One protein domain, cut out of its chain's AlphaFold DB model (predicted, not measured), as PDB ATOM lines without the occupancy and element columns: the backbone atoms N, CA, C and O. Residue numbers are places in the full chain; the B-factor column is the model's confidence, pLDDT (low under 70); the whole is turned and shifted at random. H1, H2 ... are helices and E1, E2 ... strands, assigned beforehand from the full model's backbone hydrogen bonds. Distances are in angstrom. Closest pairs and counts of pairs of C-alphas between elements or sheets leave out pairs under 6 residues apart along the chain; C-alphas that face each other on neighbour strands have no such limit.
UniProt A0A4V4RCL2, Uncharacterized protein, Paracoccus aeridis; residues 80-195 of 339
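This is residues 80 to 195 of the 339 residues of an uncharacterized protein of Paracoccus aeridis (UniProt A0A4V4RCL2). One twisted wall of eight strands, E1 to E8, runs the length of the domain, with the short helices H1 and H3 over one of its faces and no named helix over the other. The wall is made of two four-strand halves that meet side by side at E4 and E5, and the chain passes from one half to the other through H1, H2 and H3, with H2 only grazing the sheet. The printed part has 116 residues, with three named helices and eight named strands in the order E1 E2 E3 E4 H1 H2 H3 E5 E6 E7 E8; the strands stand in the order E1 - E2 - E3 - E4 - E5 - E6 - E7 - E8, all antiparallel. The class is mixed, helices and strands, and the whole is compact and rounded, with a radius of gyration of the C-alphas of 13.5 A and spans of 35 by 28 by 23 A.

Begin where E4, residues 120 to 125, and E5, residues 156 to 163, are antiparallel neighbours at 164 degrees; look for N 123 and O 160, 2.8 A apart and within hydrogen-bond range. On one side of this pair you find a meander, each strand the antiparallel neighbour of the one before: E1, residues 87 to 92, E2, residues 98 to 104, E3, residues 108 to 114, and E4. Here N 90 and O 101 of E1 and E2 are 2.7 A apart, N 100 and O 112 of E2 and E3 2.8 A, and N 111 and O 124 of E3 and E4 2.8 A. The second meander is E5, E6, residues 166 to 172, E7, residues 178 to 183, and E8, residues 189 to 194. Check N 161 and O 168 of E5 and E6 at 2.8 A, N 169 and O 181 of E6 and E7 at 2.8 A, and N 182 and O 191 of E7 and E8 at 2.7 A. E1 and E8 are the edge strands, and they are apart. H1, residues 134 to 140, is on the sheet at a height of 8.5 A, over E4 and, only just, with 3 of its 7 C-alphas, over E5. It runs along the strands, at 12 degrees to E4 on the local plane, and its closest C-alphas to E5 are those of Leu 140 and Val 160, 7.0 A apart. H2, residues 143 to 146, only grazes the sheet, with its residues 144 to 145. H3, residues 149 to 153, is on the same face as H1 at a height of 8.7 A, only just over E7 with 3 of its 5 C-alphas; the closest C-alphas of H3 and E7 are those of Tyr 151 and Ala 181, 7.3 A apart. H2 and H3 are close but not clearly touching, with the C-alphas of Val 145 and Tyr 151 at 6.9 A. Every O i to N i+4 pair is within hydrogen-bond range in H1; H3 has 0 of 1 but 2 of 2 O i to N i+3 pairs, and H2 is too short for an O i to N i+4 pair.

Find C-alpha 156 at (41.982, -38.582, 30.388); from there E5, the longest strand by residues, runs 20.9 A to C-alpha 163. E6 is 20.1 A long, E3 18.6 A, E2 17.3 A and E7 16.9 A. E1 begins at C-alpha 87, (42.653, -25.311, 12.666), and E8 ends at C-alpha 194, (31.141, -44.825, 35.344). H1, 9.9 A long, is the longest helix by residues.

The two C-alphas farthest apart are those of Asp 117 and Asp 175, at 37.8 A. The printed part, residues 80 to 195, has no cut. No link is long; that from E4 to H1, with 8 residues, is short and the others are tight. The mean pLDDT of the printed part is 87.3, and residue 195 alone is under 70.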
ATOM      1  N   ALA A  80      33.975 -18.268  19.031       75.94
ATOM      2  CA  ALA A  80      34.143 -19.197  20.144       75.94
ATOM      3  C   ALA A  80      34.966 -20.457  19.797       75.94
ATOM      4  O   ALA A  80      35.538 -21.069  20.691       75.94
ATOM      5  N   VAL A  81      35.034 -20.863  18.522       78.88
ATOM      6  CA  VAL A  81      35.895 -21.966  18.051       78.88
ATOM      7  C   VAL A  81      37.289 -21.459  17.687       78.88
ATOM      8  O   VAL A  81      38.279 -22.134  17.967       78.88
ATOM      9  N   ALA A  82      37.387 -20.250  17.129       80.00
ATOM     10  CA  ALA A  82      38.670 -19.607  16.854       80.00
ATOM     11  C   ALA A  82      39.481 -19.373  18.147       80.00
ATOM     12  O   ALA A  82      40.688 -19.608  18.169       80.00
ATOM     13  N   GLU A  83      38.822 -19.013  19.254       81.81
ATOM     14  CA  GLU A  83      39.443 -18.857  20.583       81.81
ATOM     15  C   GLU A  83      40.026 -20.164  21.157       81.81
ATOM     16  O   GLU A  83      40.937 -20.141  21.993       81.81
ATOM     17  N   LEU A  84      39.546 -21.322  20.690       82.81
ATOM     18  CA  LEU A  84      40.107 -22.627  21.053       82.81
ATOM     19  C   LEU A  84      41.403 -22.940  20.292       82.81
ATOM     20  O   LEU A  84      42.092 -23.894  20.645       82.81
ATOM     21  N   GLY A  85      41.748 -22.147  19.272       82.81
ATOM     22  CA  GLY A  85      42.899 -22.392  18.404       82.81
ATOM     23  C   GLY A  85      42.693 -23.566  17.447       82.81
ATOM     24  O   GLY A  85      43.667 -24.195  17.042       82.81
ATOM     25  N   MET A  86      41.439 -23.897  17.119       85.38
ATOM     26  CA  MET A  86      41.130 -24.975  16.184       85.38
ATOM     27  C   MET A  86      41.501 -24.566  14.751       85.38
ATOM     28  O   MET A  86      41.147 -23.485  14.283       85.38
ATOM     29  N   THR A  87      42.214 -25.448  14.061       85.31
ATOM     30  CA  THR A  87      42.653 -25.311  12.666       85.31
ATOM     31  C   THR A  87      41.949 -26.345  11.787       85.31
ATOM     32  O   THR A  87      41.350 -27.278  12.313       85.31
ATOM     33  N   ASP A  88      41.985 -26.175  10.461       84.75
ATOM     34  CA  ASP A  88      41.295 -27.059   9.497       84.75
ATOM     35  C   ASP A  88      39.818 -27.314   9.868       84.75
ATOM     36  O   ASP A  88      39.351 -28.444   9.991       84.75
ATOM     37  N   ALA A  89      39.107 -26.222  10.168       84.94
ATOM     38  CA  ALA A  89      37.759 -26.273  10.705       84.94
ATOM     39  C   ALA A  89      36.714 -26.491   9.596       84.94
ATOM     40  O   ALA A  89      36.518 -25.640   8.728       84.94
ATOM     41  N   GLU A  90      35.991 -27.601   9.678       85.94
ATOM     42  CA  GLU A  90      34.822 -27.923   8.870       85.94
ATOM     43  C   GLU A  90      33.550 -27.706   9.695       85.94
ATOM     44  O   GLU A  90      33.371 -28.295  10.764       85.94
ATOM     45  N   VAL A  91      32.647 -26.856   9.202       86.75
ATOM     46  CA  VAL A  91      31.364 -26.572   9.856       86.75
ATOM     47  C   VAL A  91      30.265 -27.414   9.215       86.75
ATOM     48  O   VAL A  91      30.084 -27.420   8.002       86.75
ATOM     49  N   SER A  92      29.504 -28.106  10.052       84.75
ATOM     50  CA  SER A  92      28.331 -28.893   9.692       84.75
ATOM     51  C   SER A  92      27.117 -28.405  10.477       84.75
ATOM     52  O   SER A  92      27.114 -28.422  11.709       84.75
ATOM     53  N   GLU A  93      26.054 -28.013   9.779       84.75
ATOM     54  CA  GLU A  93      24.810 -27.566  10.411       84.75
ATOM     55  C   GLU A  93      24.017 -28.750  10.986       84.75
ATOM     56  O   GLU A  93      23.867 -29.811  10.373       84.75
ATOM     57  N   GLY A  94      23.465 -28.572  12.186       77.50
ATOM     58  CA  GLY A  94      22.692 -29.602  12.872       77.50
ATOM     59  C   GLY A  94      21.391 -29.077  13.472       77.50
ATOM     60  O   GLY A  94      21.253 -27.914  13.841       77.50
ATOM     61  N   ARG A  95      20.413 -29.972  13.694       76.62
ATOM     62  CA  ARG A  95      19.128 -29.598  14.332       76.62
ATOM     63  C   ARG A  95      19.296 -28.915  15.698       76.62
ATOM     64  O   ARG A  95      18.431 -28.128  16.079       76.62
ATOM     65  N   ARG A  96      20.360 -29.241  16.440       73.19
ATOM     66  CA  ARG A  96      20.654 -28.730  17.794       73.19
ATOM     67  C   ARG A  96      21.662 -27.570  17.815       73.19
ATOM     68  O   ARG A  96      22.008 -27.125  18.904       73.19
ATOM     69  N   GLY A  97      22.069 -27.078  16.647       85.56
ATOM     70  CA  GLY A  97      23.154 -26.117  16.476       85.56
ATOM     71  C   GLY A  97      24.249 -26.677  15.571       85.56
ATOM     72  O   GLY A  97      24.158 -27.830  15.128       85.56
ATOM     73  N   ASP A  98      25.253 -25.854  15.315       89.31
ATOM     74  CA  ASP A  98      26.335 -26.154  14.386       89.31
ATOM     75  C   ASP A  98      27.401 -27.007  15.065       89.31
ATOM     76  O   ASP A  98      27.622 -26.953  16.277       89.31
ATOM     77  N   ARG A  99      28.063 -27.839  14.275       89.62
ATOM     78  CA  ARG A  99      29.199 -28.642  14.707       89.62
ATOM     79  C   ARG A  99      30.398 -28.215  13.908       89.62
ATOM     80  O   ARG A  99      30.308 -28.107  12.693       89.62
ATOM     81  N   VAL A 100      31.506 -27.994  14.586       89.88
ATOM     82  CA  VAL A 100      32.756 -27.603  13.954       89.88
ATOM     83  C   VAL A 100      33.775 -28.677  14.263       89.88
ATOM     84  O   VAL A 100      34.147 -28.857  15.419       89.88
ATOM     85  N   ARG A 101      34.174 -29.435  13.249       90.44
ATOM     86  CA  ARG A 101      35.246 -30.422  13.354       90.44
ATOM     87  C   ARG A 101      36.546 -29.762  12.927       90.44
ATOM     88  O   ARG A 101      36.544 -29.037  11.948       90.44
ATOM     89  N   GLY A 102      37.637 -30.024  13.622       90.12
ATOM     90  CA  GLY A 102      38.953 -29.546  13.215       90.12
ATOM     91  C   GLY A 102      40.045 -30.060  14.135       90.12
ATOM     92  O   GLY A 102      39.816 -30.931  14.974       90.12
ATOM     93  N   ILE A 103      41.239 -29.502  13.993       91.19
ATOM     94  CA  ILE A 103      42.435 -29.911  14.724       91.19
ATOM     95  C   ILE A 103      42.742 -28.872  15.803       91.19
ATOM     96  O   ILE A 103      43.023 -27.710  15.503       91.19
ATOM     97  N   LEU A 104      42.691 -29.285  17.068       90.12
ATOM     98  CA  LEU A 104      43.080 -28.479  18.224       90.12
ATOM     99  C   LEU A 104      44.610 -28.342  18.341       90.12
ATOM    100  O   LEU A 104      45.358 -29.163  17.794       90.12
ATOM    101  N   PRO A 105      45.102 -27.342  19.102       84.19
ATOM    102  CA  PRO A 105      46.522 -27.235  19.421       84.19
ATOM    103  C   PRO A 105      47.033 -28.538  20.047       84.19
ATOM    104  O   PRO A 105      46.460 -29.035  21.011       84.19
ATOM    105  N   GLY A 106      48.103 -29.101  19.484       80.88
ATOM    106  CA  GLY A 106      48.611 -30.427  19.859       80.88
ATOM    107  C   GLY A 106      48.238 -31.553  18.888       80.88
ATOM    108  O   GLY A 106      48.623 -32.690  19.127       80.88
ATOM    109  N   GLY A 107      47.539 -31.252  17.785       85.25
ATOM    110  CA  GLY A 107      47.257 -32.222  16.718       85.25
ATOM    111  C   GLY A 107      46.055 -33.129  16.989       85.25
ATOM    112  O   GLY A 107      45.859 -34.109  16.280       85.25
ATOM    113  N   VAL A 108      45.254 -32.812  18.008       90.44
ATOM    114  CA  VAL A 108      44.073 -33.595  18.387       90.44
ATOM    115  C   VAL A 108      42.892 -33.201  17.507       90.44
ATOM    116  O   VAL A 108      42.468 -32.045  17.522       90.44
ATOM    117  N   GLU A 109      42.326 -34.157  16.778       91.44
ATOM    118  CA  GLU A 109      41.069 -33.949  16.062       91.44
ATOM    119  C   GLU A 109      39.904 -33.865  17.050       91.44
ATOM    120  O   GLU A 109      39.618 -34.805  17.796       91.44
ATOM    121  N   ALA A 110      39.181 -32.753  17.032       91.38
ATOM    122  CA  ALA A 110      38.069 -32.509  17.932       91.38
ATOM    123  C   ALA A 110      36.860 -31.915  17.211       91.38
ATOM    124  O   ALA A 110      36.954 -31.295  16.155       91.38
ATOM    125  N   GLU A 111      35.706 -32.096  17.834       91.12
ATOM    126  CA  GLU A 111      34.422 -31.552  17.437       91.12
ATOM    127  C   GLU A 111      33.961 -30.552  18.507       91.12
ATOM    128  O   GLU A 111      33.659 -30.919  19.647       91.12
ATOM    129  N   ALA A 112      33.895 -29.279  18.133       91.38
ATOM    130  CA  ALA A 112      33.230 -28.236  18.892       91.38
ATOM    131  C   ALA A 112      31.739 -28.194  18.529       91.38
ATOM    132  O   ALA A 112      31.350 -28.270  17.365       91.38
ATOM    133  N   MET A 113      30.880 -28.064  19.532       90.75
ATOM    134  CA  MET A 113      29.437 -27.924  19.359       90.75
ATOM    135  C   MET A 113      29.046 -26.490  19.662       90.75
ATOM    136  O   MET A 113      29.306 -26.000  20.761       90.75
ATOM    137  N   ILE A 114      28.387 -25.836  18.717       90.56
ATOM    138  CA  ILE A 114      27.933 -24.454  18.815       90.56
ATOM    139  C   ILE A 114      26.411 -24.450  18.888       90.56
ATOM    140  O   ILE A 114      25.724 -25.130  18.131       90.56
ATOM    141  N   GLY A 115      25.861 -23.741  19.869       87.00
ATOM    142  CA  GLY A 115      24.420 -23.557  19.976       87.00
ATOM    143  C   GLY A 115      23.905 -22.628  18.878       87.00
ATOM    144  O   GLY A 115      24.667 -21.895  18.259       87.00
ATOM    145  N   ARG A 116      22.586 -22.601  18.655       85.12
ATOM    146  CA  ARG A 116      21.973 -21.657  17.693       85.12
ATOM    147  C   ARG A 116      22.189 -20.183  18.053       85.12
ATOM    148  O   ARG A 116      21.999 -19.312  17.219       85.12
ATOM    149  N   ASP A 117      22.540 -19.918  19.305       85.00
ATOM    150  CA  ASP A 117      22.929 -18.618  19.842       85.00
ATOM    151  C   ASP A 117      24.381 -18.231  19.508       85.00
ATOM    152  O   ASP A 117      24.832 -17.168  19.919       85.00
ATOM    153  N   GLY A 118      25.127 -19.085  18.798       83.12
ATOM    154  CA  GLY A 118      26.542 -18.873  18.484       83.12
ATOM    155  C   GLY A 118      27.488 -19.157  19.657       83.12
ATOM    156  O   GLY A 118      28.701 -19.013  19.518       83.12
ATOM    157  N   ALA A 119      26.962 -19.580  20.812       88.75
ATOM    158  CA  ALA A 119      27.749 -19.889  21.999       88.75
ATOM    159  C   ALA A 119      28.326 -21.313  21.954       88.75
ATOM    160  O   ALA A 119      27.667 -22.253  21.499       88.75
ATOM    161  N   LEU A 120      29.527 -21.497  22.508       89.81
ATOM    162  CA  LEU A 120      30.142 -22.814  22.653       89.81
ATOM    163  C   LEU A 120      29.370 -23.671  23.666       89.81
ATOM    164  O   LEU A 120      29.220 -23.321  24.836       89.81
ATOM    165  N   ARG A 121      28.881 -24.819  23.203       90.25
ATOM    166  CA  ARG A 121      28.148 -25.821  23.993       90.25
ATOM    167  C   ARG A 121      29.006 -26.997  24.405       90.25
ATOM    168  O   ARG A 121      28.597 -27.770  25.267       90.25
ATOM    169  N   GLY A 122      30.182 -27.146  23.822       91.44
ATOM    170  CA  GLY A 122      31.137 -28.151  24.241       91.44
ATOM    171  C   GLY A 122      32.197 -28.407  23.194       91.44
ATOM    172  O   GLY A 122      32.087 -27.957  22.058       91.44
ATOM    173  N   VAL A 123      33.211 -29.148  23.606       92.50
ATOM    174  CA  VAL A 123      34.298 -29.636  22.766       92.50
ATOM    175  C   VAL A 123      34.544 -31.074  23.167       92.50
ATOM    176  O   VAL A 123      34.577 -31.387  24.356       92.50
ATOM    177  N   ARG A 124      34.703 -31.961  22.195       91.94
ATOM    178  CA  ARG A 124      35.093 -33.347  22.442       91.94
ATOM    179  C   ARG A 124      36.092 -33.801  21.403       91.94
ATOM    180  O   ARG A 124      36.016 -33.349  20.266       91.94
ATOM    181  N   SER A 125      36.985 -34.696  21.780       91.75
ATOM    182  CA  SER A 125      37.812 -35.408  20.822       91.75
ATOM    183  C   SER A 125      36.919 -36.223  19.887       91.75
ATOM    184  O   SER A 125      35.840 -36.685  20.270       91.75
ATOM    185  N   THR A 126      37.341 -36.342  18.633       88.25
ATOM    186  CA  THR A 126      36.677 -37.226  17.665       88.25
ATOM    187  C   THR A 126      36.983 -38.689  17.976       88.25
ATOM    188  O   THR A 126      36.157 -39.555  17.695       88.25
ATOM    189  N   ASP A 127      38.142 -38.930  18.584       84.62
ATOM    190  CA  ASP A 127      38.601 -40.223  19.063       84.62
ATOM    191  C   ASP A 127      38.416 -40.322  20.587       84.62
ATOM    192  O   ASP A 127      38.753 -39.389  21.322       84.62
ATOM    193  N   ASP A 128      37.848 -41.431  21.064       79.75
ATOM    194  CA  ASP A 128      37.531 -41.633  22.482       79.75
ATOM    195  C   ASP A 128      38.763 -42.017  23.327       79.75
ATOM    196  O   ASP A 128      38.690 -41.983  24.557       79.75
ATOM    197  N   ASP A 129      39.898 -42.361  22.710       81.56
ATOM    198  CA  ASP A 129      41.163 -42.647  23.400       81.56
ATOM    199  C   ASP A 129      42.069 -41.413  23.507       81.56
ATOM    200  O   ASP A 129      42.952 -41.349  24.368       81.56
ATOM    201  N   VAL A 130      41.832 -40.396  22.675       86.75
ATOM    202  CA  VAL A 130      42.641 -39.176  22.653       86.75
ATOM    203  C   VAL A 130      42.061 -38.120  23.593       86.75
ATOM    204  O   VAL A 130      40.961 -37.600  23.404       86.75
ATOM    205  N   GLY A 131      42.838 -37.745  24.607       89.88
ATOM    206  CA  GLY A 131      42.493 -36.650  25.508       89.88
ATOM    207  C   GLY A 131      42.517 -35.283  24.823       89.88
ATOM    208  O   GLY A 131      43.358 -35.001  23.970       89.88
ATOM    209  N   LEU A 132      41.613 -34.404  25.243       90.12
ATOM    210  CA  LEU A 132      41.646 -32.995  24.892       90.12
ATOM    211  C   LEU A 132      42.913 -32.335  25.465       90.12
ATOM    212  O   LEU A 132      43.305 -32.634  26.598       90.12
ATOM    213  N   PRO A 133      43.526 -31.384  24.738       89.81
ATOM    214  CA  PRO A 133      44.676 -30.635  25.233       89.81
ATOM    215  C   PRO A 133      44.371 -29.928  26.559       89.81
ATOM    216  O   PRO A 133      43.322 -29.295  26.710       89.81
ATOM    217  N   ALA A 134      45.310 -29.981  27.507       87.75
ATOM    218  CA  ALA A 134      45.127 -29.424  28.848       87.75
ATOM    219  C   ALA A 134      44.784 -27.923  28.832       87.75
ATOM    220  O   ALA A 134      43.953 -27.481  29.624       87.75
ATOM    221  N   ASP A 135      45.351 -27.156  27.896       88.00
ATOM    222  CA  ASP A 135      45.045 -25.732  27.718       88.00
ATOM    223  C   ASP A 135      43.581 -25.489  27.332       88.00
ATOM    224  O   ASP A 135      42.940 -24.564  27.835       88.00
ATOM    225  N   VAL A 136      43.026 -26.344  26.469       88.75
ATOM    226  CA  VAL A 136      41.621 -26.273  26.043       88.75
ATOM    227  C   VAL A 136      40.714 -26.633  27.214       88.75
ATOM    228  O   VAL A 136      39.774 -25.902  27.524       88.75
ATOM    229  N   VAL A 137      41.032 -27.713  27.929       90.12
ATOM    230  CA  VAL A 137      40.275 -28.135  29.114       90.12
ATOM    231  C   VAL A 137      40.311 -27.058  30.203       90.12
ATOM    232  O   VAL A 137      39.272 -26.740  30.771       90.12
ATOM    233  N   ALA A 138      41.461 -26.433  30.462       88.69
ATOM    234  CA  ALA A 138      41.604 -25.393  31.481       88.69
ATOM    235  C   ALA A 138      40.794 -24.118  31.183       88.69
ATOM    236  O   ALA A 138      40.392 -23.432  32.125       88.69
ATOM    237  N   ARG A 139      40.551 -23.813  29.899       88.00
ATOM    238  CA  ARG A 139      39.688 -22.701  29.460       88.00
ATOM    239  C   ARG A 139      38.201 -23.031  29.587       88.00
ATOM    240  O   ARG A 139      37.417 -22.156  29.937       88.00
ATOM    241  N   LEU A 140      37.816 -24.276  29.302       87.31
ATOM    242  CA  LEU A 140      36.412 -24.709  29.305       87.31
ATOM    243  C   LEU A 140      35.907 -25.119  30.689       87.31
ATOM    244  O   LEU A 140      34.717 -24.996  30.974       87.31
ATOM    245  N   VAL A 141      36.797 -25.640  31.530       89.88
ATOM    246  CA  VAL A 141      36.472 -26.147  32.862       89.88
ATOM    247  C   VAL A 141      36.857 -25.095  33.910       89.88
ATOM    248  O   VAL A 141      38.052 -24.831  34.107       89.88
ATOM    249  N   PRO A 142      35.867 -24.511  34.620       88.31
ATOM    250  CA  PRO A 142      36.111 -23.560  35.694       88.31
ATOM    251  C   PRO A 142      37.071 -24.118  36.741       88.31
ATOM    252  O   PRO A 142      37.067 -25.315  37.029       88.31
ATOM    253  N   GLN A 143      37.869 -23.244  37.353       86.88
ATOM    254  CA  GLN A 143      38.865 -23.663  38.341       86.88
ATOM    255  C   GLN A 143      38.232 -24.429  39.516       86.88
ATOM    256  O   GLN A 143      38.724 -25.492  39.872       86.88
ATOM    257  N   ALA A 144      37.068 -23.982  40.005       87.00
ATOM    258  CA  ALA A 144      36.325 -24.661  41.072       87.00
ATOM    259  C   ALA A 144      35.977 -26.128  40.747       87.00
ATOM    260  O   ALA A 144      35.939 -26.970  41.637       87.00
ATOM    261  N   VAL A 145      35.750 -26.451  39.468       88.62
ATOM    262  CA  VAL A 145      35.508 -27.829  39.014       88.62
ATOM    263  C   VAL A 145      36.808 -28.632  38.981       88.62
ATOM    264  O   VAL A 145      36.814 -29.797  39.368       88.62
ATOM    265  N   ARG A 146      37.915 -28.018  38.547       87.38
ATOM    266  CA  ARG A 146      39.237 -28.669  38.505       87.38
ATOM    267  C   ARG A 146      39.782 -28.992  39.897       87.38
ATOM    268  O   ARG A 146      40.507 -29.973  40.050       87.38
ATOM    269  N   ASP A 147      39.406 -28.202  40.898       87.38
ATOM    270  CA  ASP A 147      39.790 -28.414  42.296       87.38
ATOM    271  C   ASP A 147      38.956 -29.505  42.992       87.38
ATOM    272  O   ASP A 147      39.346 -30.004  44.051       87.38
ATOM    273  N   ALA A 148      37.831 -29.926  42.401       85.56
ATOM    274  CA  ALA A 148      36.981 -30.962  42.972       85.56
ATOM    275  C   ALA A 148      37.699 -32.322  43.010       85.56
ATOM    276  O   ALA A 148      38.281 -32.767  42.020       85.56
ATOM    277  N   ALA A 149      37.594 -33.038  44.135       84.69
ATOM    278  CA  ALA A 149      38.249 -34.338  44.315       84.69
ATOM    279  C   ALA A 149      37.876 -35.347  43.212       84.69
ATOM    280  O   ALA A 149      38.743 -36.023  42.670       84.69
ATOM    281  N   ILE A 150      36.600 -35.370  42.813       84.12
ATOM    282  CA  ILE A 150      36.075 -36.265  41.774       84.12
ATOM    283  C   ILE A 150      36.636 -35.971  40.372       84.12
ATOM    284  O   ILE A 150      36.707 -36.868  39.539       84.12
ATOM    285  N   TYR A 151      37.072 -34.735  40.099       85.56
ATOM    286  CA  TYR A 151      37.702 -34.394  38.821       85.56
ATOM    287  C   TYR A 151      39.037 -35.130  38.653       85.56
ATOM    288  O   TYR A 151      39.392 -35.511  37.541       85.56
ATOM    289  N   ARG A 152      39.742 -35.409  39.759       86.31
ATOM    290  CA  ARG A 152      41.009 -36.157  39.752       86.31
ATOM    291  C   ARG A 152      40.845 -37.642  39.439       86.31
ATOM    292  O   ARG A 152      41.839 -38.293  39.140       86.31
ATOM    293  N   GLU A 153      39.625 -38.176  39.501       86.31
ATOM    294  CA  GLU A 153      39.359 -39.556  39.081       86.31
ATOM    295  C   GLU A 153      39.354 -39.710  37.555       86.31
ATOM    296  O   GLU A 153      39.478 -40.824  37.051       86.31
ATOM    297  N   ILE A 154      39.232 -38.607  36.809       88.50
ATOM    298  CA  ILE A 154      39.285 -38.605  35.348       88.50
ATOM    299  C   ILE A 154      40.753 -38.492  34.930       88.50
ATOM    300  O   ILE A 154      41.349 -37.419  35.014       88.50
ATOM    301  N   ALA A 155      41.338 -39.599  34.475       88.56
ATOM    302  CA  ALA A 155      42.721 -39.642  34.010       88.56
ATOM    303  C   ALA A 155      42.890 -38.927  32.662       88.56
ATOM    304  O   ALA A 155      43.826 -38.151  32.479       88.56
ATOM    305  N   THR A 156      41.946 -39.143  31.743       91.31
ATOM    306  CA  THR A 156      41.982 -38.582  30.388       91.31
ATOM    307  C   THR A 156      40.664 -37.895  30.084       91.31
ATOM    308  O   THR A 156      39.636 -38.552  29.968       91.31
ATOM    309  N   VAL A 157      40.670 -36.572  29.925       92.75
ATOM    310  CA  VAL A 157      39.463 -35.814  29.558       92.75
ATOM    311  C   VAL A 157      39.265 -35.884  28.051       92.75
ATOM    312  O   VAL A 157      40.044 -35.300  27.312       92.75
ATOM    313  N   THR A 158      38.216 -36.552  27.585       92.75
ATOM    314  CA  THR A 158      37.915 -36.710  26.149       92.75
ATOM    315  C   THR A 158      36.843 -35.730  25.678       92.75
ATOM    316  O   THR A 158      36.711 -35.460  24.488       92.75
ATOM    317  N   GLY A 159      36.074 -35.142  26.600       91.81
ATOM    318  CA  GLY A 159      35.030 -34.191  26.247       91.81
ATOM    319  C   GLY A 159      34.607 -33.275  27.383       91.81
ATOM    320  O   GLY A 159      34.539 -33.668  28.542       91.81
ATOM    321  N   VAL A 160      34.248 -32.046  27.037       93.25
ATOM    322  CA  VAL A 160      33.690 -31.048  27.949       93.25
ATOM    323  C   VAL A 160      32.432 -30.464  27.319       93.25
ATOM    324  O   VAL A 160      32.461 -29.956  26.205       93.25
ATOM    325  N   MET A 161      31.313 -30.521  28.034       91.56
ATOM    326  CA  MET A 161      30.028 -29.962  27.620       91.56
ATOM    327  C   MET A 161      29.648 -28.801  28.533       91.56
ATOM    328  O   MET A 161      29.647 -28.939  29.754       91.56
ATOM    329  N   ILE A 162      29.257 -27.680  27.940       91.88
ATOM    330  CA  ILE A 162      28.849 -26.455  28.622       91.88
ATOM    331  C   ILE A 162      27.332 -26.318  28.514       91.88
ATOM    332  O   ILE A 162      26.741 -26.294  27.432       91.88
ATOM    333  N   SER A 163      26.678 -26.241  29.666       87.00
ATOM    334  CA  SER A 163      25.235 -26.082  29.790       87.00
ATOM    335  C   SER A 163      24.903 -24.916  30.722       87.00
ATOM    336  O   SER A 163      25.708 -24.561  31.575       87.00
ATOM    337  N   PRO A 164      23.678 -24.361  30.664       84.62
ATOM    338  CA  PRO A 164      23.252 -23.336  31.624       84.62
ATOM    339  C   PRO A 164      23.284 -23.820  33.083       84.62
ATOM    340  O   PRO A 164      23.397 -23.022  34.004       84.62
ATOM    341  N   LYS A 165      23.176 -25.140  33.288       84.19
ATOM    342  CA  LYS A 165      23.242 -25.799  34.599       84.19
ATOM    343  C   LYS A 165      24.675 -26.037  35.097       84.19
ATOM    344  O   LYS A 165      24.826 -26.506  36.218       84.19
ATOM    345  N   GLY A 166      25.689 -25.763  34.274       89.19
ATOM    346  CA  GLY A 166      27.099 -25.968  34.590       89.19
ATOM    347  C   GLY A 166      27.858 -26.755  33.523       89.19
ATOM    348  O   GLY A 166      27.447 -26.820  32.359       89.19
ATOM    349  N   VAL A 167      28.975 -27.352  33.925       92.44
ATOM    350  CA  VAL A 167      29.940 -28.002  33.033       92.44
ATOM    351  C   VAL A 167      29.950 -29.502  33.273       92.44
ATOM    352  O   VAL A 167      30.002 -29.965  34.405       92.44
ATOM    353  N   MET A 168      29.911 -30.280  32.201       92.69
ATOM    354  CA  MET A 168      30.002 -31.731  32.252       92.69
ATOM    355  C   MET A 168      31.273 -32.198  31.563       92.69
ATOM    356  O   MET A 168      31.433 -32.017  30.362       92.69
ATOM    357  N   VAL A 169      32.140 -32.837  32.330       92.75
ATOM    358  CA  VAL A 169      33.411 -33.402  31.893       92.75
ATOM    359  C   VAL A 169      33.209 -34.896  31.664       92.75
ATOM    360  O   VAL A 169      32.658 -35.596  32.512       92.75
ATOM    361  N   GLY A 170      33.586 -35.374  30.488       91.50
ATOM    362  CA  GLY A 170      33.629 -36.782  30.113       91.50
ATOM    363  C   GLY A 170      35.058 -37.188  29.789       91.50
ATOM    364  O   GLY A 170      35.859 -36.369  29.333       91.50
ATOM    365  N   GLY A 171      35.375 -38.444  30.052       91.75
ATOM    366  CA  GLY A 171      36.722 -38.945  29.900       91.75
ATOM    367  C   GLY A 171      36.835 -40.420  30.216       91.75
ATOM    368  O   GLY A 171      35.835 -41.137  30.256       91.75
ATOM    369  N   LYS A 172      38.066 -40.836  30.482       91.19
ATOM    370  CA  LYS A 172      38.415 -42.154  30.996       91.19
ATOM    371  C   LYS A 172      39.096 -42.016  32.348       91.19
ATOM    372  O   LYS A 172      39.804 -41.031  32.577       91.19
ATOM    373  N   ASP A 173      38.850 -42.958  33.245       90.44
ATOM    374  CA  ASP A 173      39.583 -43.060  34.505       90.44
ATOM    375  C   ASP A 173      40.934 -43.776  34.322       90.44
ATOM    376  O   ASP A 173      41.363 -44.056  33.201       90.44
ATOM    377  N   ALA A 174      41.639 -44.013  35.430       88.81
ATOM    378  CA  ALA A 174      42.946 -44.669  35.431       88.81
ATOM    379  C   ALA A 174      42.902 -46.121  34.922       88.81
ATOM    380  O   ALA A 174      43.925 -46.629  34.463       88.81
ATOM    381  N   ASP A 175      41.736 -46.765  34.983       85.81
ATOM    382  CA  ASP A 175      41.505 -48.126  34.502       85.81
ATOM    383  C   ASP A 175      41.105 -48.144  33.012       85.81
ATOM    384  O   ASP A 175      40.995 -49.206  32.403       85.81
ATOM    385  N   GLY A 176      40.932 -46.966  32.398       85.56
ATOM    386  CA  GLY A 176      40.477 -46.807  31.017       85.56
ATOM    387  C   GLY A 176      38.955 -46.866  30.864       85.56
ATOM    388  O   GLY A 176      38.455 -46.796  29.738       85.56
ATOM    389  N   GLU A 177      38.214 -46.954  31.971       88.25
ATOM    390  CA  GLU A 177      36.757 -46.999  31.964       88.25
ATOM    391  C   GLU A 177      36.186 -45.611  31.686       88.25
ATOM    392  O   GLU A 177      36.677 -44.592  32.180       88.25
ATOM    393  N   ALA A 178      35.115 -45.555  30.895       88.38
ATOM    394  CA  ALA A 178      34.465 -44.291  30.585       88.38
ATOM    395  C   ALA A 178      33.848 -43.689  31.856       88.38
ATOM    396  O   ALA A 178      33.073 -44.331  32.564       88.38
ATOM    397  N   VAL A 179      34.152 -42.428  32.136       90.69
ATOM    398  CA  VAL A 179      33.636 -41.700  33.296       90.69
ATOM    399  C   VAL A 179      33.078 -40.354  32.882       90.69
ATOM    400  O   VAL A 179      33.542 -39.705  31.938       90.69
ATOM    401  N   ARG A 180      32.042 -39.909  33.593       89.31
ATOM    402  CA  ARG A 180      31.420 -38.613  33.334       89.31
ATOM    403  C   ARG A 180      30.997 -37.938  34.623       89.31
ATOM    404  O   ARG A 180      30.230 -38.500  35.402       89.31
ATOM    405  N   ALA A 181      31.432 -36.697  34.788       91.00
ATOM    406  CA  ALA A 181      31.149 -35.857  35.935       91.00
ATOM    407  C   ALA A 181      30.493 -34.546  35.477       91.00
ATOM    408  O   ALA A 181      31.051 -33.785  34.695       91.00
ATOM    409  N   GLY A 182      29.267 -34.296  35.925       91.44
ATOM    410  CA  GLY A 182      28.548 -33.043  35.750       91.44
ATOM    411  C   GLY A 182      28.678 -32.189  36.997       91.44
ATOM    412  O   GLY A 182      28.319 -32.641  38.080       91.44
ATOM    413  N   PHE A 183      29.122 -30.955  36.831       92.69
ATOM    414  CA  PHE A 183      29.314 -29.975  37.885       92.69
ATOM    415  C   PHE A 183      28.449 -28.749  37.628       92.69
ATOM    416  O   PHE A 183      28.146 -28.411  36.484       92.69
ATOM    417  N   SER A 184      28.071 -28.068  38.699       90.25
ATOM    418  CA  SER A 184      27.524 -26.717  38.633       90.25
ATOM    419  C   SER A 184      28.654 -25.687  38.456       90.25
ATOM    420  O   SER A 184      29.835 -26.017  38.571       90.25
ATOM    421  N   ASN A 185      28.309 -24.435  38.152       85.62
ATOM    422  CA  ASN A 185      29.283 -23.360  37.900       85.62
ATOM    423  C   ASN A 185      30.167 -23.031  39.120       85.62
ATOM    424  O   ASN A 185      31.271 -22.520  38.961       85.62
ATOM    425  N   ASP A 186      29.689 -23.335  40.323       85.50
ATOM    426  CA  ASP A 186      30.379 -23.184  41.607       85.50
ATOM    427  C   ASP A 186      31.321 -24.356  41.945       85.50
ATOM    428  O   ASP A 186      31.963 -24.337  42.987       85.50
ATOM    429  N   GLY A 187      31.422 -25.375  41.084       84.62
ATOM    430  CA  GLY A 187      32.266 -26.553  41.322       84.62
ATOM    431  C   GLY A 187      31.562 -27.705  42.043       84.62
ATOM    432  O   GLY A 187      32.119 -28.796  42.139       84.62
ATOM    433  N   THR A 188      30.318 -27.517  42.493       88.19
ATOM    434  CA  THR A 188      29.540 -28.581  43.144       88.19
ATOM    435  C   THR A 188      29.221 -29.712  42.165       88.19
ATOM    436  O   THR A 188      28.635 -29.480  41.103       88.19
ATOM    437  N   LEU A 189      29.547 -30.952  42.542       89.81
ATOM    438  CA  LEU A 189      29.203 -32.148  41.773       89.81
ATOM    439  C   LEU A 189      27.681 -32.357  41.754       89.81
ATOM    440  O   LEU A 189      27.031 -32.445  42.789       89.81
ATOM    441  N   GLN A 190      27.119 -32.465  40.555       87.81
ATOM    442  CA  GLN A 190      25.693 -32.700  40.310       87.81
ATOM    443  C   GLN A 190      25.418 -34.129  39.839       87.81
ATOM    444  O   GLN A 190      24.359 -34.693  40.109       87.81
ATOM    445  N   ARG A 191      26.345 -34.713  39.074       86.06
ATOM    446  CA  ARG A 191      26.189 -36.049  38.498       86.06
ATOM    447  C   ARG A 191      27.544 -36.709  38.352       86.06
ATOM    448  O   ARG A 191      28.446 -36.095  37.808       86.06
ATOM    449  N   PHE A 192      27.652 -37.968  38.733       88.88
ATOM    450  CA  PHE A 192      28.803 -38.797  38.413       88.88
ATOM    451  C   PHE A 192      28.315 -40.162  37.946       88.88
ATOM    452  O   PHE A 192      27.292 -40.652  38.427       88.88
ATOM    453  N   GLY A 193      29.001 -40.755  36.981       83.50
ATOM    454  CA  GLY A 193      28.730 -42.118  36.549       83.50
ATOM    455  C   GLY A 193      29.919 -42.702  35.807       83.50
ATOM    456  O   GLY A 193      30.617 -41.978  35.095       83.50
ATOM    457  N   ARG A 194      30.120 -44.007  36.001       82.75
ATOM    458  CA  ARG A 194      31.141 -44.825  35.344       82.75
ATOM    459  C   ARG A 194      30.486 -45.799  34.357       82.75
ATOM    460  O   ARG A 194      29.325 -46.167  34.552       82.75
ATOM    461  N   GLY A 195      31.235 -46.194  33.335       66.44
ATOM    462  CA  GLY A 195      30.814 -47.018  32.204       66.44
ATOM    463  C   GLY A 195      30.398 -46.200  30.978       66.44
ATOM    464  O   GLY A 195      30.071 -45.009  31.074       66.44
TER     465      GLY A 195